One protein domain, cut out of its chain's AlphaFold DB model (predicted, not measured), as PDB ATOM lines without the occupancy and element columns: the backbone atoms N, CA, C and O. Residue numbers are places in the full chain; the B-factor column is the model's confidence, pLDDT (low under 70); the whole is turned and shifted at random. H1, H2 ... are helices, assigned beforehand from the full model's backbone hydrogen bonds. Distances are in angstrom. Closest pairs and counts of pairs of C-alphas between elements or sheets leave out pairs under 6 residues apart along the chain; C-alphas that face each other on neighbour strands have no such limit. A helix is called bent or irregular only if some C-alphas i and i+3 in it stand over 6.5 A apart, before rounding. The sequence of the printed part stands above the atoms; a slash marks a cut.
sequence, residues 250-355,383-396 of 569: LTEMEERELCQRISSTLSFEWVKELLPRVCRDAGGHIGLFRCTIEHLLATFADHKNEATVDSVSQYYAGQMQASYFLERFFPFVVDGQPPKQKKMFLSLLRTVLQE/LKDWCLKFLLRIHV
ATOM      1  N   LEU A 250     385.783 -47.400  72.629       91.31
ATOM      2  CA  LEU A 250     386.549 -48.229  73.540       91.31
ATOM      3  C   LEU A 250     386.507 -47.601  74.933       91.31
ATOM      4  O   LEU A 250     386.789 -46.417  75.106       91.31
ATOM      5  N   THR A 251     386.131 -48.399  75.921       89.56
ATOM      6  CA  THR A 251     386.327 -48.042  77.326       89.56
ATOM      7  C   THR A 251     387.815 -48.089  77.669       89.56
ATOM      8  O   THR A 251     388.574 -48.814  77.034       89.56
ATOM      9  N   GLU A 252     388.244 -47.407  78.732       87.19
ATOM     10  CA  GLU A 252     389.645 -47.461  79.192       87.19
ATOM     11  C   GLU A 252     390.128 -48.908  79.442       87.19
ATOM     12  O   GLU A 252     391.294 -49.246  79.240       87.19
ATOM     13  N   MET A 253     389.222 -49.794  79.868       89.75
ATOM     14  CA  MET A 253     389.519 -51.215  80.043       89.75
ATOM     15  C   MET A 253     389.723 -51.930  78.700       89.75
ATOM     16  O   MET A 253     390.708 -52.649  78.556       89.75
ATOM     17  N   GLU A 254     388.843 -51.700  77.723       92.81
ATOM     18  CA  GLU A 254     388.973 -52.241  76.363       92.81
ATOM     19  C   GLU A 254     390.227 -51.704  75.652       92.81
ATOM     20  O   GLU A 254     390.912 -52.458  74.967       92.81
ATOM     21  N   GLU A 255     390.563 -50.424  75.841       91.44
ATOM     22  CA  GLU A 255     391.792 -49.810  75.329       91.44
ATOM     23  C   GLU A 255     393.031 -50.496  75.909       91.44
ATOM     24  O   GLU A 255     393.911 -50.922  75.159       91.44
ATOM     25  N   ARG A 256     393.083 -50.675  77.238       90.88
ATOM     26  CA  ARG A 256     394.180 -51.398  77.900       90.88
ATOM     27  C   ARG A 256     394.300 -52.832  77.409       90.88
ATOM     28  O   ARG A 256     395.405 -53.266  77.093       90.88
ATOM     29  N   GLU A 257     393.185 -53.555  77.332       92.69
ATOM     30  CA  GLU A 257     393.154 -54.933  76.847       92.69
ATOM     31  C   GLU A 257     393.667 -55.022  75.405       92.69
ATOM     32  O   GLU A 257     394.507 -55.865  75.086       92.69
ATOM     33  N   LEU A 258     393.207 -54.125  74.535       91.19
ATOM     34  CA  LEU A 258     393.626 -54.076  73.142       91.19
ATOM     35  C   LEU A 258     395.117 -53.747  73.013       91.19
ATOM     36  O   LEU A 258     395.841 -54.456  72.314       91.19
ATOM     37  N   CYS A 259     395.599 -52.717  73.713       90.88
ATOM     38  CA  CYS A 259     397.017 -52.364  73.743       90.88
ATOM     39  C   CYS A 259     397.876 -53.517  74.274       90.88
ATOM     40  O   CYS A 259     398.940 -53.785  73.715       90.88
ATOM     41  N   GLN A 260     397.418 -54.225  75.309       91.81
ATOM     42  CA  GLN A 260     398.103 -55.394  75.852       91.81
ATOM     43  C   GLN A 260     398.178 -56.529  74.825       91.81
ATOM     44  O   GLN A 260     399.269 -57.040  74.580       91.81
ATOM     45  N   ARG A 261     397.057 -56.885  74.178       90.94
ATOM     46  CA  ARG A 261     397.002 -57.933  73.142       90.94
ATOM     47  C   ARG A 261     397.900 -57.615  71.949       90.94
ATOM     48  O   ARG A 261     398.577 -58.500  71.425       90.94
ATOM     49  N   ILE A 262     397.933 -56.355  71.517       90.44
ATOM     50  CA  ILE A 262     398.796 -55.922  70.414       90.44
ATOM     51  C   ILE A 262     400.263 -55.975  70.843       90.44
ATOM     52  O   ILE A 262     401.073 -56.560  70.130       90.44
ATOM     53  N   SER A 263     400.592 -55.452  72.025       90.50
ATOM     54  CA  SER A 263     401.961 -55.451  72.561       90.50
ATOM     55  C   SER A 263     402.505 -56.861  72.808       90.50
ATOM     56  O   SER A 263     403.700 -57.088  72.666       90.50
ATOM     57  N   SER A 264     401.647 -57.821  73.171       89.25
ATOM     58  CA  SER A 264     402.044 -59.226  73.319       89.25
ATOM     59  C   SER A 264     402.190 -59.947  71.979       89.25
ATOM     60  O   SER A 264     402.901 -60.942  71.894       89.25
ATOM     61  N   THR A 265     401.495 -59.478  70.938       89.38
ATOM     62  CA  THR A 265     401.535 -60.080  69.596       89.38
ATOM     63  C   THR A 265     402.694 -59.535  68.761       89.38
ATOM     64  O   THR A 265     403.263 -60.257  67.945       89.38
ATOM     65  N   LEU A 266     403.038 -58.260  68.940       88.94
ATOM     66  CA  LEU A 266     404.024 -57.551  68.137       88.94
ATOM     67  C   LEU A 266     405.319 -57.359  68.925       88.94
ATOM     68  O   LEU A 266     405.328 -56.770  69.999       88.94
ATOM     69  N   SER A 267     406.437 -57.806  68.358       87.94
ATOM     70  CA  SER A 267     407.754 -57.745  69.005       87.94
ATOM     71  C   SER A 267     408.473 -56.396  68.854       87.94
ATOM     72  O   SER A 267     409.664 -56.309  69.136       87.94
ATOM     73  N   PHE A 268     407.801 -55.365  68.341       88.25
ATOM     74  CA  PHE A 268     408.407 -54.061  68.074       88.25
ATOM     75  C   PHE A 268     408.404 -53.197  69.336       88.25
ATOM     76  O   PHE A 268     407.350 -52.979  69.929       88.25
ATOM     77  N   GLU A 269     409.557 -52.654  69.730       89.50
ATOM     78  CA  GLU A 269     409.638 -51.856  70.961       89.50
ATOM     79  C   GLU A 269     408.856 -50.539  70.849       89.50
ATOM     80  O   GLU A 269     408.105 -50.184  71.755       89.50
ATOM     81  N   TRP A 270     408.906 -49.883  69.682       91.44
ATOM     82  CA  TRP A 270     408.139 -48.660  69.422       91.44
ATOM     83  C   TRP A 270     406.628 -48.855  69.530       91.44
ATOM     84  O   TRP A 270     405.919 -47.908  69.860       91.44
ATOM     85  N   VAL A 271     406.117 -50.069  69.294       91.44
ATOM     86  CA  VAL A 271     404.686 -50.360  69.434       91.44
ATOM     87  C   VAL A 271     404.259 -50.160  70.885       91.44
ATOM     88  O   VAL A 271     403.249 -49.506  71.122       91.44
ATOM     89  N   LYS A 272     405.036 -50.643  71.862       89.75
ATOM     90  CA  LYS A 272     404.686 -50.524  73.288       89.75
ATOM     91  C   LYS A 272     404.604 -49.068  73.741       89.75
ATOM     92  O   LYS A 272     403.687 -48.712  74.477       89.75
ATOM     93  N   GLU A 273     405.539 -48.235  73.290       89.06
ATOM     94  CA  GLU A 273     405.596 -46.822  73.677       89.06
ATOM     95  C   GLU A 273     404.559 -45.964  72.941       89.06
ATOM     96  O   GLU A 273     403.954 -45.068  73.533       89.06
ATOM     97  N   LEU A 274     404.312 -46.249  71.661       89.88
ATOM     98  CA  LEU A 274     403.445 -45.425  70.820       89.88
ATOM     99  C   LEU A 274     401.960 -45.818  70.910       89.88
ATOM    100  O   LEU A 274     401.092 -44.967  70.707       89.88
ATOM    101  N   LEU A 275     401.640 -47.072  71.249       91.06
ATOM    102  CA  LEU A 275     400.262 -47.571  71.345       91.06
ATOM    103  C   LEU A 275     399.354 -46.720  72.247       91.06
ATOM    104  O   LEU A 275     398.270 -46.361  71.782       91.06
ATOM    105  N   PRO A 276     399.747 -46.350  73.487       86.31
ATOM    106  CA  PRO A 276     398.907 -45.511  74.342       86.31
ATOM    107  C   PRO A 276     398.603 -44.143  73.722       86.31
ATOM    108  O   PRO A 276     397.515 -43.604  73.921       86.31
ATOM    109  N   ARG A 277     399.548 -43.582  72.954       82.81
ATOM    110  CA  ARG A 277     399.359 -42.315  72.238       82.81
ATOM    111  C   ARG A 277     398.383 -42.484  71.077       82.81
ATOM    112  O   ARG A 277     397.403 -41.759  71.019       82.81
ATOM    113  N   VAL A 278     398.597 -43.483  70.220       85.38
ATOM    114  CA  VAL A 278     397.708 -43.774  69.081       85.38
ATOM    115  C   VAL A 278     396.286 -44.089  69.547       85.38
ATOM    116  O   VAL A 278     395.323 -43.676  68.909       85.38
ATOM    117  N   CYS A 279     396.140 -44.798  70.668       85.19
ATOM    118  CA  CYS A 279     394.842 -45.095  71.269       85.19
ATOM    119  C   CYS A 279     394.124 -43.822  71.732       85.19
ATOM    120  O   CYS A 279     392.982 -43.578  71.339       85.19
ATOM    121  N   ARG A 280     394.834 -42.958  72.467       79.56
ATOM    122  CA  ARG A 280     394.323 -41.656  72.911       79.56
ATOM    123  C   ARG A 280     393.928 -40.762  71.738       79.56
ATOM    124  O   ARG A 280     392.846 -40.184  71.757       79.56
ATOM    125  N   ASP A 281     394.780 -40.681  70.722       78.50
ATOM    126  CA  ASP A 281     394.558 -39.858  69.532       78.50
ATOM    127  C   ASP A 281     393.407 -40.415  68.674       78.50
ATOM    128  O   ASP A 281     392.690 -39.660  68.018       78.50
ATOM    129  N   ALA A 282     393.166 -41.730  68.718       83.25
ATOM    130  CA  ALA A 282     391.995 -42.347  68.104       83.25
ATOM    131  C   ALA A 282     390.694 -42.082  68.878       83.25
ATOM    132  O   ALA A 282     389.609 -42.280  68.327       83.25
ATOM    133  N   GLY A 283     390.778 -41.655  70.142       81.06
ATOM    134  CA  GLY A 283     389.628 -41.204  70.915       81.06
ATOM    135  C   GLY A 283     388.537 -42.269  71.080       81.06
ATOM    136  O   GLY A 283     387.349 -42.031  70.822       81.06
ATOM    137  N   GLY A 284     388.967 -43.492  71.392       86.06
ATOM    138  CA  GLY A 284     388.105 -44.666  71.493       86.06
ATOM    139  C   GLY A 284     387.598 -45.213  70.151       86.06
ATOM    140  O   GLY A 284     386.798 -46.149  70.145       86.06
ATOM    141  N   HIS A 285     388.028 -44.681  69.000       90.19
ATOM    142  CA  HIS A 285     387.599 -45.177  67.692       90.19
ATOM    143  C   HIS A 285     388.441 -46.356  67.199       90.19
ATOM    144  O   HIS A 285     389.468 -46.189  66.542       90.19
ATOM    145  N   ILE A 286     387.927 -47.573  67.401       92.19
ATOM    146  CA  ILE A 286     388.631 -48.827  67.083       92.19
ATOM    147  C   ILE A 286     389.144 -48.918  65.638       92.19
ATOM    148  O   ILE A 286     390.280 -49.326  65.420       92.19
ATOM    149  N   GLY A 287     388.352 -48.508  64.640       87.94
ATOM    150  CA  GLY A 287     388.796 -48.514  63.243       87.94
ATOM    151  C   GLY A 287     389.974 -47.581  63.008       87.94
ATOM    152  O   GLY A 287     390.971 -48.004  62.444       87.94
ATOM    153  N   LEU A 288     389.888 -46.340  63.488       84.38
ATOM    154  CA  LEU A 288     390.946 -45.343  63.397       84.38
ATOM    155  C   LEU A 288     392.246 -45.838  64.023       84.38
ATOM    156  O   LEU A 288     393.298 -45.809  63.386       84.38
ATOM    157  N   PHE A 289     392.138 -46.367  65.239       90.06
ATOM    158  CA  PHE A 289     393.237 -46.981  65.961       90.06
ATOM    159  C   PHE A 289     393.868 -48.124  65.155       90.06
ATOM    160  O   PHE A 289     395.061 -48.093  64.861       90.06
ATOM    161  N   ARG A 290     393.059 -49.100  64.727       89.12
ATOM    162  CA  ARG A 290     393.530 -50.271  63.982       89.12
ATOM    163  C   ARG A 290     394.212 -49.878  62.678       89.12
ATOM    164  O   ARG A 290     395.313 -50.343  62.414       89.12
ATOM    165  N   CYS A 291     393.586 -49.009  61.892       84.38
ATOM    166  CA  CYS A 291     394.139 -48.557  60.617       84.38
ATOM    167  C   CYS A 291     395.454 -47.804  60.826       84.38
ATOM    168  O   CYS A 291     396.372 -47.938  60.024       84.38
ATOM    169  N   THR A 292     395.555 -47.047  61.923       86.75
ATOM    170  CA  THR A 292     396.790 -46.353  62.276       86.75
ATOM    171  C   THR A 292     397.912 -47.351  62.557       86.75
ATOM    172  O   THR A 292     398.992 -47.259  61.982       86.75
ATOM    173  N   ILE A 293     397.650 -48.352  63.396       90.12
ATOM    174  CA  ILE A 293     398.642 -49.380  63.720       90.12
ATOM    175  C   ILE A 293     399.017 -50.211  62.488       90.12
ATOM    176  O   ILE A 293     400.201 -50.410  62.242       90.12
ATOM    177  N   GLU A 294     398.048 -50.648  61.679       87.88
ATOM    178  CA  GLU A 294     398.303 -51.395  60.437       87.88
ATOM    179  C   GLU A 294     399.199 -50.608  59.473       87.88
ATOM    180  O   GLU A 294     400.127 -51.173  58.900       87.88
ATOM    181  N   HIS A 295     398.974 -49.301  59.334       86.12
ATOM    182  CA  HIS A 295     399.780 -48.448  58.464       86.12
ATOM    183  C   HIS A 295     401.199 -48.227  59.000       86.12
ATOM    184  O   HIS A 295     402.164 -48.300  58.238       86.12
ATOM    185  N   LEU A 296     401.352 -48.003  60.310       89.38
ATOM    186  CA  LEU A 296     402.675 -47.923  60.941       89.38
ATOM    187  C   LEU A 296     403.440 -49.239  60.767       89.38
ATOM    188  O   LEU A 296     404.614 -49.229  60.405       89.38
ATOM    189  N   LEU A 297     402.767 -50.377  60.946       89.94
ATOM    190  CA  LEU A 297     403.375 -51.681  60.709       89.94
ATOM    191  C   LEU A 297     403.763 -51.856  59.247       89.94
ATOM    192  O   LEU A 297     404.897 -52.223  58.993       89.94
ATOM    193  N   ALA A 298     402.896 -51.541  58.288       87.56
ATOM    194  CA  ALA A 298     403.239 -51.644  56.870       87.56
ATOM    195  C   ALA A 298     404.441 -50.758  56.489       87.56
ATOM    196  O   ALA A 298     405.279 -51.168  55.694       87.56
ATOM    197  N   THR A 299     404.556 -49.570  57.090       89.12
ATOM    198  CA  THR A 299     405.648 -48.622  56.816       89.12
ATOM    199  C   THR A 299     406.981 -49.085  57.415       89.12
ATOM    200  O   THR A 299     408.034 -48.951  56.791       89.12
ATOM    201  N   PHE A 300     406.953 -49.641  58.628       90.38
ATOM    202  CA  PHE A 300     408.161 -49.944  59.405       90.38
ATOM    203  C   PHE A 300     408.467 -51.444  59.551       90.38
ATOM    204  O   PHE A 300     409.495 -51.795  60.130       90.38
ATOM    205  N   ALA A 301     407.630 -52.344  59.021       85.44
ATOM    206  CA  ALA A 301     407.819 -53.795  59.135       85.44
ATOM    207  C   ALA A 301     409.110 -54.287  58.471       85.44
ATOM    208  O   ALA A 301     409.739 -55.200  59.010       85.44
ATOM    209  N   ASP A 302     409.515 -53.671  57.359       83.62
ATOM    210  CA  ASP A 302     410.728 -54.044  56.618       83.62
ATOM    211  C   ASP A 302     411.999 -53.413  57.211       83.62
ATOM    212  O   ASP A 302     413.105 -53.904  57.004       83.62
ATOM    213  N   HIS A 303     411.843 -52.380  58.044       82.56
ATOM    214  CA  HIS A 303     412.931 -51.610  58.653       82.56
ATOM    215  C   HIS A 303     413.092 -51.940  60.144       82.56
ATOM    216  O   HIS A 303     413.374 -51.057  60.954       82.56
ATOM    217  N   LYS A 304     412.897 -53.209  60.544       70.31
ATOM    218  CA  LYS A 304     412.821 -53.607  61.969       70.31
ATOM    219  C   LYS A 304     413.999 -53.125  62.820       70.31
ATOM    220  O   LYS A 304     413.801 -52.812  63.988       70.31
ATOM    221  N   ASN A 305     415.198 -53.077  62.239       71.88
ATOM    222  CA  ASN A 305     416.425 -52.684  62.938       71.88
ATOM    223  C   ASN A 305     416.676 -51.163  62.929       71.88
ATOM    224  O   ASN A 305     417.524 -50.692  63.678       71.88
ATOM    225  N   GLU A 306     415.953 -50.403  62.104       79.56
ATOM    226  CA  GLU A 306     416.120 -48.949  61.930       79.56
ATOM    227  C   GLU A 306     414.937 -48.145  62.503       79.56
ATOM    228  O   GLU A 306     415.051 -46.946  62.767       79.56
ATOM    229  N   ALA A 307     413.793 -48.797  62.731       88.81
ATOM    230  CA  ALA A 307     412.599 -48.193  63.311       88.81
ATOM    231  C   ALA A 307     412.761 -47.974  64.827       88.81
ATOM    232  O   ALA A 307     412.406 -48.829  65.643       88.81
ATOM    233  N   THR A 308     413.296 -46.815  65.211       92.12
ATOM    234  CA  THR A 308     413.329 -46.347  66.603       92.12
ATOM    235  C   THR A 308     411.990 -45.726  67.004       92.12
ATOM    236  O   THR A 308     411.196 -45.317  66.156       92.12
ATOM    237  N   VAL A 309     411.728 -45.611  68.310       89.62
ATOM    238  CA  VAL A 309     410.512 -44.938  68.801       89.62
ATOM    239  C   VAL A 309     410.411 -43.508  68.268       89.62
ATOM    240  O   VAL A 309     409.331 -43.076  67.860       89.62
ATOM    241  N   ASP A 310     411.538 -42.797  68.202       87.06
ATOM    242  CA  ASP A 310     411.598 -41.420  67.720       87.06
ATOM    243  C   ASP A 310     411.261 -41.304  66.231       87.06
ATOM    244  O   ASP A 310     410.461 -40.443  65.858       87.06
ATOM    245  N   SER A 311     411.815 -42.169  65.370       90.38
ATOM    246  CA  SER A 311     411.559 -42.089  63.925       90.38
ATOM    247  C   SER A 311     410.103 -42.422  63.588       90.38
ATOM    248  O   SER A 311     409.473 -41.719  62.792       90.38
ATOM    249  N   VAL A 312     409.524 -43.418  64.264       88.75
ATOM    250  CA  VAL A 312     408.106 -43.773  64.106       88.75
ATOM    251  C   VAL A 312     407.201 -42.677  64.673       88.75
ATOM    252  O   VAL A 312     406.210 -42.315  64.039       88.75
ATOM    253  N   SER A 313     407.549 -42.086  65.820       83.44
ATOM    254  CA  SER A 313     406.790 -40.978  66.416       83.44
ATOM    255  C   SER A 313     406.790 -39.731  65.532       83.44
ATOM    256  O   SER A 313     405.751 -39.085  65.391       83.44
ATOM    257  N   GLN A 314     407.925 -39.401  64.908       79.50
ATOM    258  CA  GLN A 314     408.027 -38.292  63.955       79.50
ATOM    259  C   GLN A 314     407.198 -38.549  62.694       79.50
ATOM    260  O   GLN A 314     406.483 -37.656  62.237       79.50
ATOM    261  N   TYR A 315     407.238 -39.770  62.150       84.81
ATOM    262  CA  TYR A 315     406.402 -40.147  61.010       84.81
ATOM    263  C   TYR A 315     404.908 -40.073  61.347       84.81
ATOM    264  O   TYR A 315     404.130 -39.493  60.583       84.81
ATOM    265  N   TYR A 316     404.524 -40.610  62.509       82.69
ATOM    266  CA  TYR A 316     403.154 -40.590  63.011       82.69
ATOM    267  C   TYR A 316     402.629 -39.157  63.171       82.69
ATOM    268  O   TYR A 316     401.583 -38.828  62.616       82.69
ATOM    269  N   ALA A 317     403.372 -38.293  63.869       73.56
ATOM    270  CA  ALA A 317     402.977 -36.905  64.116       73.56
ATOM    271  C   ALA A 317     403.059 -36.004  62.867       73.56
ATOM    272  O   ALA A 317     402.423 -34.957  62.828       73.56
ATOM    273  N   GLY A 318     403.851 -36.384  61.860       75.81
ATOM    274  CA  GLY A 318     404.065 -35.599  60.644       75.81
ATOM    275  C   GLY A 318     403.331 -36.153  59.425       75.81
ATOM    276  O   GLY A 318     402.226 -35.734  59.084       75.81
ATOM    277  N   GLN A 319     403.989 -37.069  58.710       69.62
ATOM    278  CA  GLN A 319     403.556 -37.516  57.382       69.62
ATOM    279  C   GLN A 319     402.238 -38.291  57.413       69.62
ATOM    280  O   GLN A 319     401.406 -38.114  56.526       69.62
ATOM    281  N   MET A 320     402.027 -39.120  58.433       72.94
ATOM    282  CA  MET A 320     400.879 -40.018  58.483       72.94
ATOM    283  C   MET A 320     399.549 -39.289  58.700       72.94
ATOM    284  O   MET A 320     398.565 -39.570  58.011       72.94
ATOM    285  N   GLN A 321     399.513 -38.337  59.638       63.25
ATOM    286  CA  GLN A 321     398.314 -37.533  59.897       63.25
ATOM    287  C   GLN A 321     397.914 -36.695  58.672       63.25
ATOM    288  O   GLN A 321     396.725 -36.491  58.425       63.25
ATOM    289  N   ALA A 322     398.888 -36.265  57.863       57.72
ATOM    290  CA  ALA A 322     398.653 -35.421  56.697       57.72
ATOM    291  C   ALA A 322     398.132 -36.170  55.453       57.72
ATOM    292  O   ALA A 322     397.441 -35.562  54.628       57.72
ATOM    293  N   SER A 323     398.464 -37.449  55.259       60.38
ATOM    294  CA  SER A 323     398.091 -38.208  54.052       60.38
ATOM    295  C   SER A 323     396.940 -39.188  54.290       60.38
ATOM    296  O   SER A 323     395.920 -39.119  53.609       60.38
ATOM    297  N   TYR A 324     397.047 -40.047  55.302       63.78
ATOM    298  CA  TYR A 324     396.246 -41.271  55.378       63.78
ATOM    299  C   TYR A 324     394.834 -41.078  55.956       63.78
ATOM    300  O   TYR A 324     393.855 -41.655  55.480       63.78
ATOM    301  N   PHE A 325     394.696 -40.230  56.980       61.75
ATOM    302  CA  PHE A 325     393.405 -39.991  57.639       61.75
ATOM    303  C   PHE A 325     392.371 -39.368  56.692       61.75
ATOM    304  O   PHE A 325     391.167 -39.582  56.829       61.75
ATOM    305  N   LEU A 326     392.832 -38.611  55.704       57.94
ATOM    306  CA  LEU A 326     391.955 -37.850  54.822       57.94
ATOM    307  C   LEU A 326     391.463 -38.674  53.655       57.94
ATOM    308  O   LEU A 326     390.284 -38.606  53.336       57.94
ATOM    309  N   GLU A 327     392.326 -39.519  53.107       61.41
ATOM    310  CA  GLU A 327     391.958 -40.497  52.084       61.41
ATOM    311  C   GLU A 327     390.864 -41.441  52.573       61.41
ATOM    312  O   GLU A 327     389.914 -41.731  51.852       61.41
ATOM    313  N   ARG A 328     390.952 -41.894  53.826       56.78
ATOM    314  CA  ARG A 328     390.061 -42.946  54.318       56.78
ATOM    315  C   ARG A 328     388.718 -42.443  54.839       56.78
ATOM    316  O   ARG A 328     387.697 -43.083  54.598       56.78
ATOM    317  N   PHE A 329     388.708 -41.333  55.575       55.41
ATOM    318  CA  PHE A 329     387.477 -40.792  56.170       55.41
ATOM    319  C   PHE A 329     386.798 -39.756  55.278       55.41
ATOM    320  O   PHE A 329     385.600 -39.509  55.421       55.41
ATOM    321  N   PHE A 330     387.543 -39.197  54.327       60.28
ATOM    322  CA  PHE A 330     387.056 -38.220  53.368       60.28
ATOM    323  C   PHE A 330     387.561 -38.563  51.955       60.28
ATOM    324  O   PHE A 330     388.211 -37.730  51.328       60.28
ATOM    325  N   PRO A 331     387.264 -39.762  51.413       51.22
ATOM    326  CA  PRO A 331     387.791 -40.210  50.114       51.22
ATOM    327  C   PRO A 331     387.483 -39.236  48.966       51.22
ATOM    328  O   PRO A 331     388.286 -39.042  48.055       51.22
ATOM    329  N   PHE A 332     386.369 -38.504  49.067       57.09
ATOM    330  CA  PHE A 332     385.997 -37.441  48.130       57.09
ATOM    331  C   PHE A 332     386.967 -36.238  48.106       57.09
ATOM    332  O   PHE A 332     386.907 -35.425  47.183       57.09
ATOM    333  N   VAL A 333     387.839 -36.088  49.108       54.84
ATOM    334  CA  VAL A 333     388.882 -35.050  49.168       54.84
ATOM    335  C   VAL A 333     390.084 -35.426  48.302       54.84
ATOM    336  O   VAL A 333     390.750 -34.523  47.797       54.84
ATOM    337  N   VAL A 334     390.345 -36.723  48.096       52.44
ATOM    338  CA  VAL A 334     391.564 -37.199  47.422       52.44
ATOM    339  C   VAL A 334     391.306 -37.669  45.991       52.44
ATOM    340  O   VAL A 334     392.091 -37.343  45.106       52.44
ATOM    341  N   ASP A 335     390.166 -38.302  45.713       49.22
ATOM    342  CA  ASP A 335     389.929 -38.959  44.415       49.22
ATOM    343  C   ASP A 335     389.463 -38.044  43.265       49.22
ATOM    344  O   ASP A 335     389.057 -38.527  42.210       49.22
ATOM    345  N   GLY A 336     389.453 -36.714  43.425       51.75
ATOM    346  CA  GLY A 336     388.984 -35.807  42.357       51.75
ATOM    347  C   GLY A 336     387.527 -36.046  41.900       51.75
ATOM    348  O   GLY A 336     387.115 -35.539  40.857       51.75
ATOM    349  N   GLN A 337     386.754 -36.809  42.682       45.28
ATOM    350  CA  GLN A 337     385.362 -37.222  42.458       45.28
ATOM    351  C   GLN A 337     384.388 -36.016  42.394       45.28
ATOM    352  O   GLN A 337     384.738 -34.900  42.798       45.28
ATOM    353  N   PRO A 338     383.181 -36.187  41.808       45.38
ATOM    354  CA  PRO A 338     382.538 -35.173  40.980       45.38
ATOM    355  C   PRO A 338     382.130 -33.893  41.722       45.38
ATOM    356  O   PRO A 338     381.903 -33.891  42.938       45.38
ATOM    357  N   PRO A 339     381.920 -32.790  40.972       53.47
ATOM    358  CA  PRO A 339     381.726 -31.452  41.519       53.47
ATOM    359  C   PRO A 339     380.595 -31.326  42.536       53.47
ATOM    360  O   PRO A 339     380.611 -30.359  43.281       53.47
ATOM    361  N   LYS A 340     379.609 -32.235  42.577       51.62
ATOM    362  CA  LYS A 340     378.427 -32.127  43.448       51.62
ATOM    363  C   LYS A 340     378.706 -32.457  44.913       51.62
ATOM    364  O   LYS A 340     378.318 -31.657  45.750       51.62
ATOM    365  N   GLN A 341     379.395 -33.552  45.236       49.38
ATOM    366  CA  GLN A 341     379.725 -33.888  46.633       49.38
ATOM    367  C   GLN A 341     380.817 -32.964  47.166       49.38
ATOM    368  O   GLN A 341     380.680 -32.420  48.256       49.38
ATOM    369  N   LYS A 342     381.831 -32.664  46.341       54.03
ATOM    370  CA  LYS A 342     382.828 -31.634  46.646       54.03
ATOM    371  C   LYS A 342     382.180 -30.254  46.801       54.03
ATOM    372  O   LYS A 342     382.515 -29.564  47.750       54.03
ATOM    373  N   LYS A 343     381.221 -29.841  45.954       55.00
ATOM    374  CA  LYS A 343     380.467 -28.581  46.149       55.00
ATOM    375  C   LYS A 343     379.558 -28.628  47.357       55.00
ATOM    376  O   LYS A 343     379.460 -27.605  48.003       55.00
ATOM    377  N   MET A 344     378.873 -29.730  47.639       51.66
ATOM    378  CA  MET A 344     377.973 -29.838  48.786       51.66
ATOM    379  C   MET A 344     378.775 -29.785  50.076       51.66
ATOM    380  O   MET A 344     378.450 -28.991  50.941       51.66
ATOM    381  N   PHE A 345     379.877 -30.527  50.153       53.22
ATOM    382  CA  PHE A 345     380.813 -30.463  51.261       53.22
ATOM    383  C   PHE A 345     381.473 -29.092  51.359       53.22
ATOM    384  O   PHE A 345     381.430 -28.517  52.427       53.22
ATOM    385  N   LEU A 346     381.994 -28.503  50.274       53.91
ATOM    386  CA  LEU A 346     382.532 -27.133  50.279       53.91
ATOM    387  C   LEU A 346     381.455 -26.070  50.517       53.91
ATOM    388  O   LEU A 346     381.796 -24.974  50.935       53.91
ATOM    389  N   SER A 347     380.183 -26.349  50.235       50.00
ATOM    390  CA  SER A 347     379.045 -25.477  50.534       50.00
ATOM    391  C   SER A 347     378.687 -25.597  52.001       50.00
ATOM    392  O   SER A 347     378.502 -24.569  52.618       50.00
ATOM    393  N   LEU A 348     378.664 -26.801  52.575       46.16
ATOM    394  CA  LEU A 348     378.541 -27.017  54.014       46.16
ATOM    395  C   LEU A 348     379.718 -26.362  54.734       46.16
ATOM    396  O   LEU A 348     379.517 -25.635  55.692       46.16
ATOM    397  N   LEU A 349     380.933 -26.554  54.218       47.44
ATOM    398  CA  LEU A 349     382.150 -25.929  54.705       47.44
ATOM    399  C   LEU A 349     382.029 -24.415  54.581       47.44
ATOM    400  O   LEU A 349     382.289 -23.738  55.549       47.44
ATOM    401  N   ARG A 350     381.580 -23.863  53.446       46.91
ATOM    402  CA  ARG A 350     381.349 -22.419  53.283       46.91
ATOM    403  C   ARG A 350     380.231 -21.901  54.162       46.91
ATOM    404  O   ARG A 350     380.366 -20.790  54.612       46.91
ATOM    405  N   THR A 351     379.162 -22.642  54.414       41.47
ATOM    406  CA  THR A 351     378.078 -22.215  55.305       41.47
ATOM    407  C   THR A 351     378.572 -22.212  56.750       41.47
ATOM    408  O   THR A 351     378.413 -21.220  57.447       41.47
ATOM    409  N   VAL A 352     379.300 -23.253  57.161       41.12
ATOM    410  CA  VAL A 352     379.940 -23.357  58.482       41.12
ATOM    411  C   VAL A 352     381.092 -22.347  58.648       41.12
ATOM    412  O   VAL A 352     381.307 -21.844  59.745       41.12
ATOM    413  N   LEU A 353     381.807 -22.009  57.568       39.91
ATOM    414  CA  LEU A 353     382.889 -21.010  57.509       39.91
ATOM    415  C   LEU A 353     382.406 -19.596  57.134       39.91
ATOM    416  O   LEU A 353     383.210 -18.681  57.139       39.91
ATOM    417  N   GLN A 354     381.144 -19.389  56.759       38.91
ATOM    418  CA  GLN A 354     380.535 -18.059  56.596       38.91
ATOM    419  C   GLN A 354     379.835 -17.639  57.888       38.91
ATOM    420  O   GLN A 354     379.706 -16.448  58.138       38.91
ATOM    421  N   GLU A 355     379.439 -18.595  58.735       34.62
ATOM    422  CA  GLU A 355     379.023 -18.329  60.118       34.62
ATOM    423  C   GLU A 355     380.208 -18.145  61.084       34.62
ATOM    424  O   GLU A 355     380.029 -17.655  62.196       34.62
ATOM    425  N   LEU A 383     392.077 -27.726  55.231       53.38
ATOM    426  CA  LEU A 383     390.951 -28.659  55.237       53.38
ATOM    427  C   LEU A 383     391.295 -29.952  55.983       53.38
ATOM    428  O   LEU A 383     390.470 -30.504  56.705       53.38
ATOM    429  N   LYS A 384     392.538 -30.404  55.822       52.84
ATOM    430  CA  LYS A 384     393.104 -31.594  56.443       52.84
ATOM    431  C   LYS A 384     393.158 -31.475  57.967       52.84
ATOM    432  O   LYS A 384     392.624 -32.332  58.669       52.84
ATOM    433  N   ASP A 385     393.710 -30.369  58.457       50.91
ATOM    434  CA  ASP A 385     393.738 -30.007  59.876       50.91
ATOM    435  C   ASP A 385     392.320 -29.851  60.461       50.91
ATOM    436  O   ASP A 385     392.021 -30.352  61.548       50.91
ATOM    437  N   TRP A 386     391.399 -29.237  59.711       57.69
ATOM    438  CA  TRP A 386     390.013 -29.075  60.149       57.69
ATOM    439  C   TRP A 386     389.261 -30.404  60.254       57.69
ATOM    440  O   TRP A 386     388.604 -30.648  61.261       57.69
ATOM    441  N   CYS A 387     389.372 -31.285  59.260       53.50
ATOM    442  CA  CYS A 387     388.729 -32.600  59.257       53.50
ATOM    443  C   CYS A 387     389.219 -33.489  60.411       53.50
ATOM    444  O   CYS A 387     388.418 -34.174  61.049       53.50
ATOM    445  N   LEU A 388     390.519 -33.436  60.724       51.16
ATOM    446  CA  LEU A 388     391.094 -34.133  61.875       51.16
ATOM    447  C   LEU A 388     390.539 -33.566  63.190       51.16
ATOM    448  O   LEU A 388     390.055 -34.315  64.038       51.16
ATOM    449  N   LYS A 389     390.498 -32.235  63.323       52.69
ATOM    450  CA  LYS A 389     389.874 -31.552  64.466       52.69
ATOM    451  C   LYS A 389     388.381 -31.857  64.575       52.69
ATOM    452  O   LYS A 389     387.887 -32.013  65.683       52.69
ATOM    453  N   PHE A 390     387.661 -31.978  63.464       54.09
ATOM    454  CA  PHE A 390     386.241 -32.324  63.422       54.09
ATOM    455  C   PHE A 390     385.987 -33.753  63.924       54.09
ATOM    456  O   PHE A 390     385.097 -33.955  64.747       54.09
ATOM    457  N   LEU A 391     386.807 -34.725  63.511       48.91
ATOM    458  CA  LEU A 391     386.730 -36.107  64.005       48.91
ATOM    459  C   LEU A 391     387.086 -36.208  65.497       48.91
ATOM    460  O   LEU A 391     386.384 -36.879  66.256       48.91
ATOM    461  N   LEU A 392     388.114 -35.479  65.942       47.47
ATOM    462  CA  LEU A 392     388.482 -35.383  67.359       47.47
ATOM    463  C   LEU A 392     387.389 -34.686  68.192       47.47
ATOM    464  O   LEU A 392     387.132 -35.076  69.330       47.47
ATOM    465  N   ARG A 393     386.674 -33.715  67.613       48.38
ATOM    466  CA  ARG A 393     385.581 -32.970  68.262       48.38
ATOM    467  C   ARG A 393     384.327 -33.793  68.543       48.38
ATOM    468  O   ARG A 393     383.555 -33.373  69.393       48.38
ATOM    469  N   ILE A 394     384.140 -34.982  67.956       48.44
ATOM    470  CA  ILE A 394     383.022 -35.895  68.300       48.44
ATOM    471  C   ILE A 394     383.064 -36.314  69.797       48.44
ATOM    472  O   ILE A 394     382.167 -36.983  70.307       48.44
ATOM    473  N   HIS A 395     384.097 -35.936  70.553       40.47
ATOM    474  CA  HIS A 395     384.235 -36.195  71.984       40.47
ATOM    475  C   HIS A 395     383.270 -35.383  72.865       40.47
ATOM    476  O   HIS A 395     383.206 -34.160  72.791       40.47
ATOM    477  N   VAL A 396     382.633 -36.121  73.789       42.28
ATOM    478  CA  VAL A 396     381.934 -35.689  75.016       42.28
ATOM    479  C   VAL A 396     380.414 -35.443  74.896       42.28
ATOM    480  O   VAL A 396     379.953 -34.325  74.692       42.28
TER     481      VAL A 396
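What this domain is: This is residues 250 to 355 and 383 to 396 of the 569 residues of the protein "AAA domain-containing protein" of Capsaspora owczarzaki (strain ATCC 30864) (UniProt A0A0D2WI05). At one end of the model H1, H2 and H3 fold back on one another as two successive helical hairpins, and the long, kinked H4 starts beside H2 and leads away from them. Farther along, H7 crosses the later part of H4, and short H5 leads to H6, an arm at the far end that touches only H5 among the helices. The printed part has 120 residues, with seven named helices, H1 to H7 in order, and no named strand: all helix. It is only just loose, close to compact, with a radius of gyration of the C-alphas of 16.6 A and spans of 48 by 32 by 20 A.

How they stand to each other: Start with H1, residues 252 to 265, and H2, residues 269 to 282: this hairpin touches, closest at the C-alphas of Ser 263 and Lys 272, 5.7 A, at a shallow tilt of 29 degrees, opposite ways. H3, residues 286 to 300, makes a hairpin with H2 through residues 278 to 282 of H2 alone; the closest C-alphas, Ala 282 and Phe 289, are 5.3 A apart, and the shallow tilt of 34 degrees is only just short of steep. The hub, H4, residues 309 to 329, touches H2 with residues 309 to 313 alone, closest at C-alphas 270 and 309, 4.5 A, at a steep tilt of 38 degrees, the same way. H4 only just touches H3, with 3 pairs of C-alphas within 8 A, the closest being Leu 296 and Val 312, 7.5 A. H4 has a kink of 51 degrees near residue 320 and is irregular, with C-alphas 322 and 325 7.0 A apart; H2 is only just irregular, with C-alphas 273 and 276 6.8 A apart. H5, residues 331 to 334, touches H4 only at the corner, closest at C-alphas 327 and 334, 5.7 A. H6, residues 339 to 354, only just touches H5, with 3 pairs, and only at the corner, closest at C-alphas 332 and 342, 6.8 A. H7, residues 383 to 393, touches residues 322 to 326 of H4 alone, about perpendicular at 85 degrees, closest at C-alphas 326 and 384, 6.6 A. Every O i to N i+4 pair is within hydrogen-bond range in H1, H3, H6 and H7, against 7 of 10 in H2 and 11 of 17 in H4; H5 is too short for one.

Where its parts are: Find C-alpha 252 at (389.645, -47.461, 79.192); H1 runs 19.8 A from there. H2 spans 20.2 A, H3 21.0 A, H4 26.6 A and H6 20.2 A. H7 ends at C-alpha 393, (385.581, -32.970, 68.262).

The domain as a whole: The farthest C-alphas, Asn 305 and Glu 355, are 50.9 A apart. Residues 356 to 382 are cut out, with 16.5 A between C-alphas 355 and 383. Of the links printed whole, none is long. Low confidence, pLDDT under 70, covers residues 319, 321 to 355 and 383 to 396.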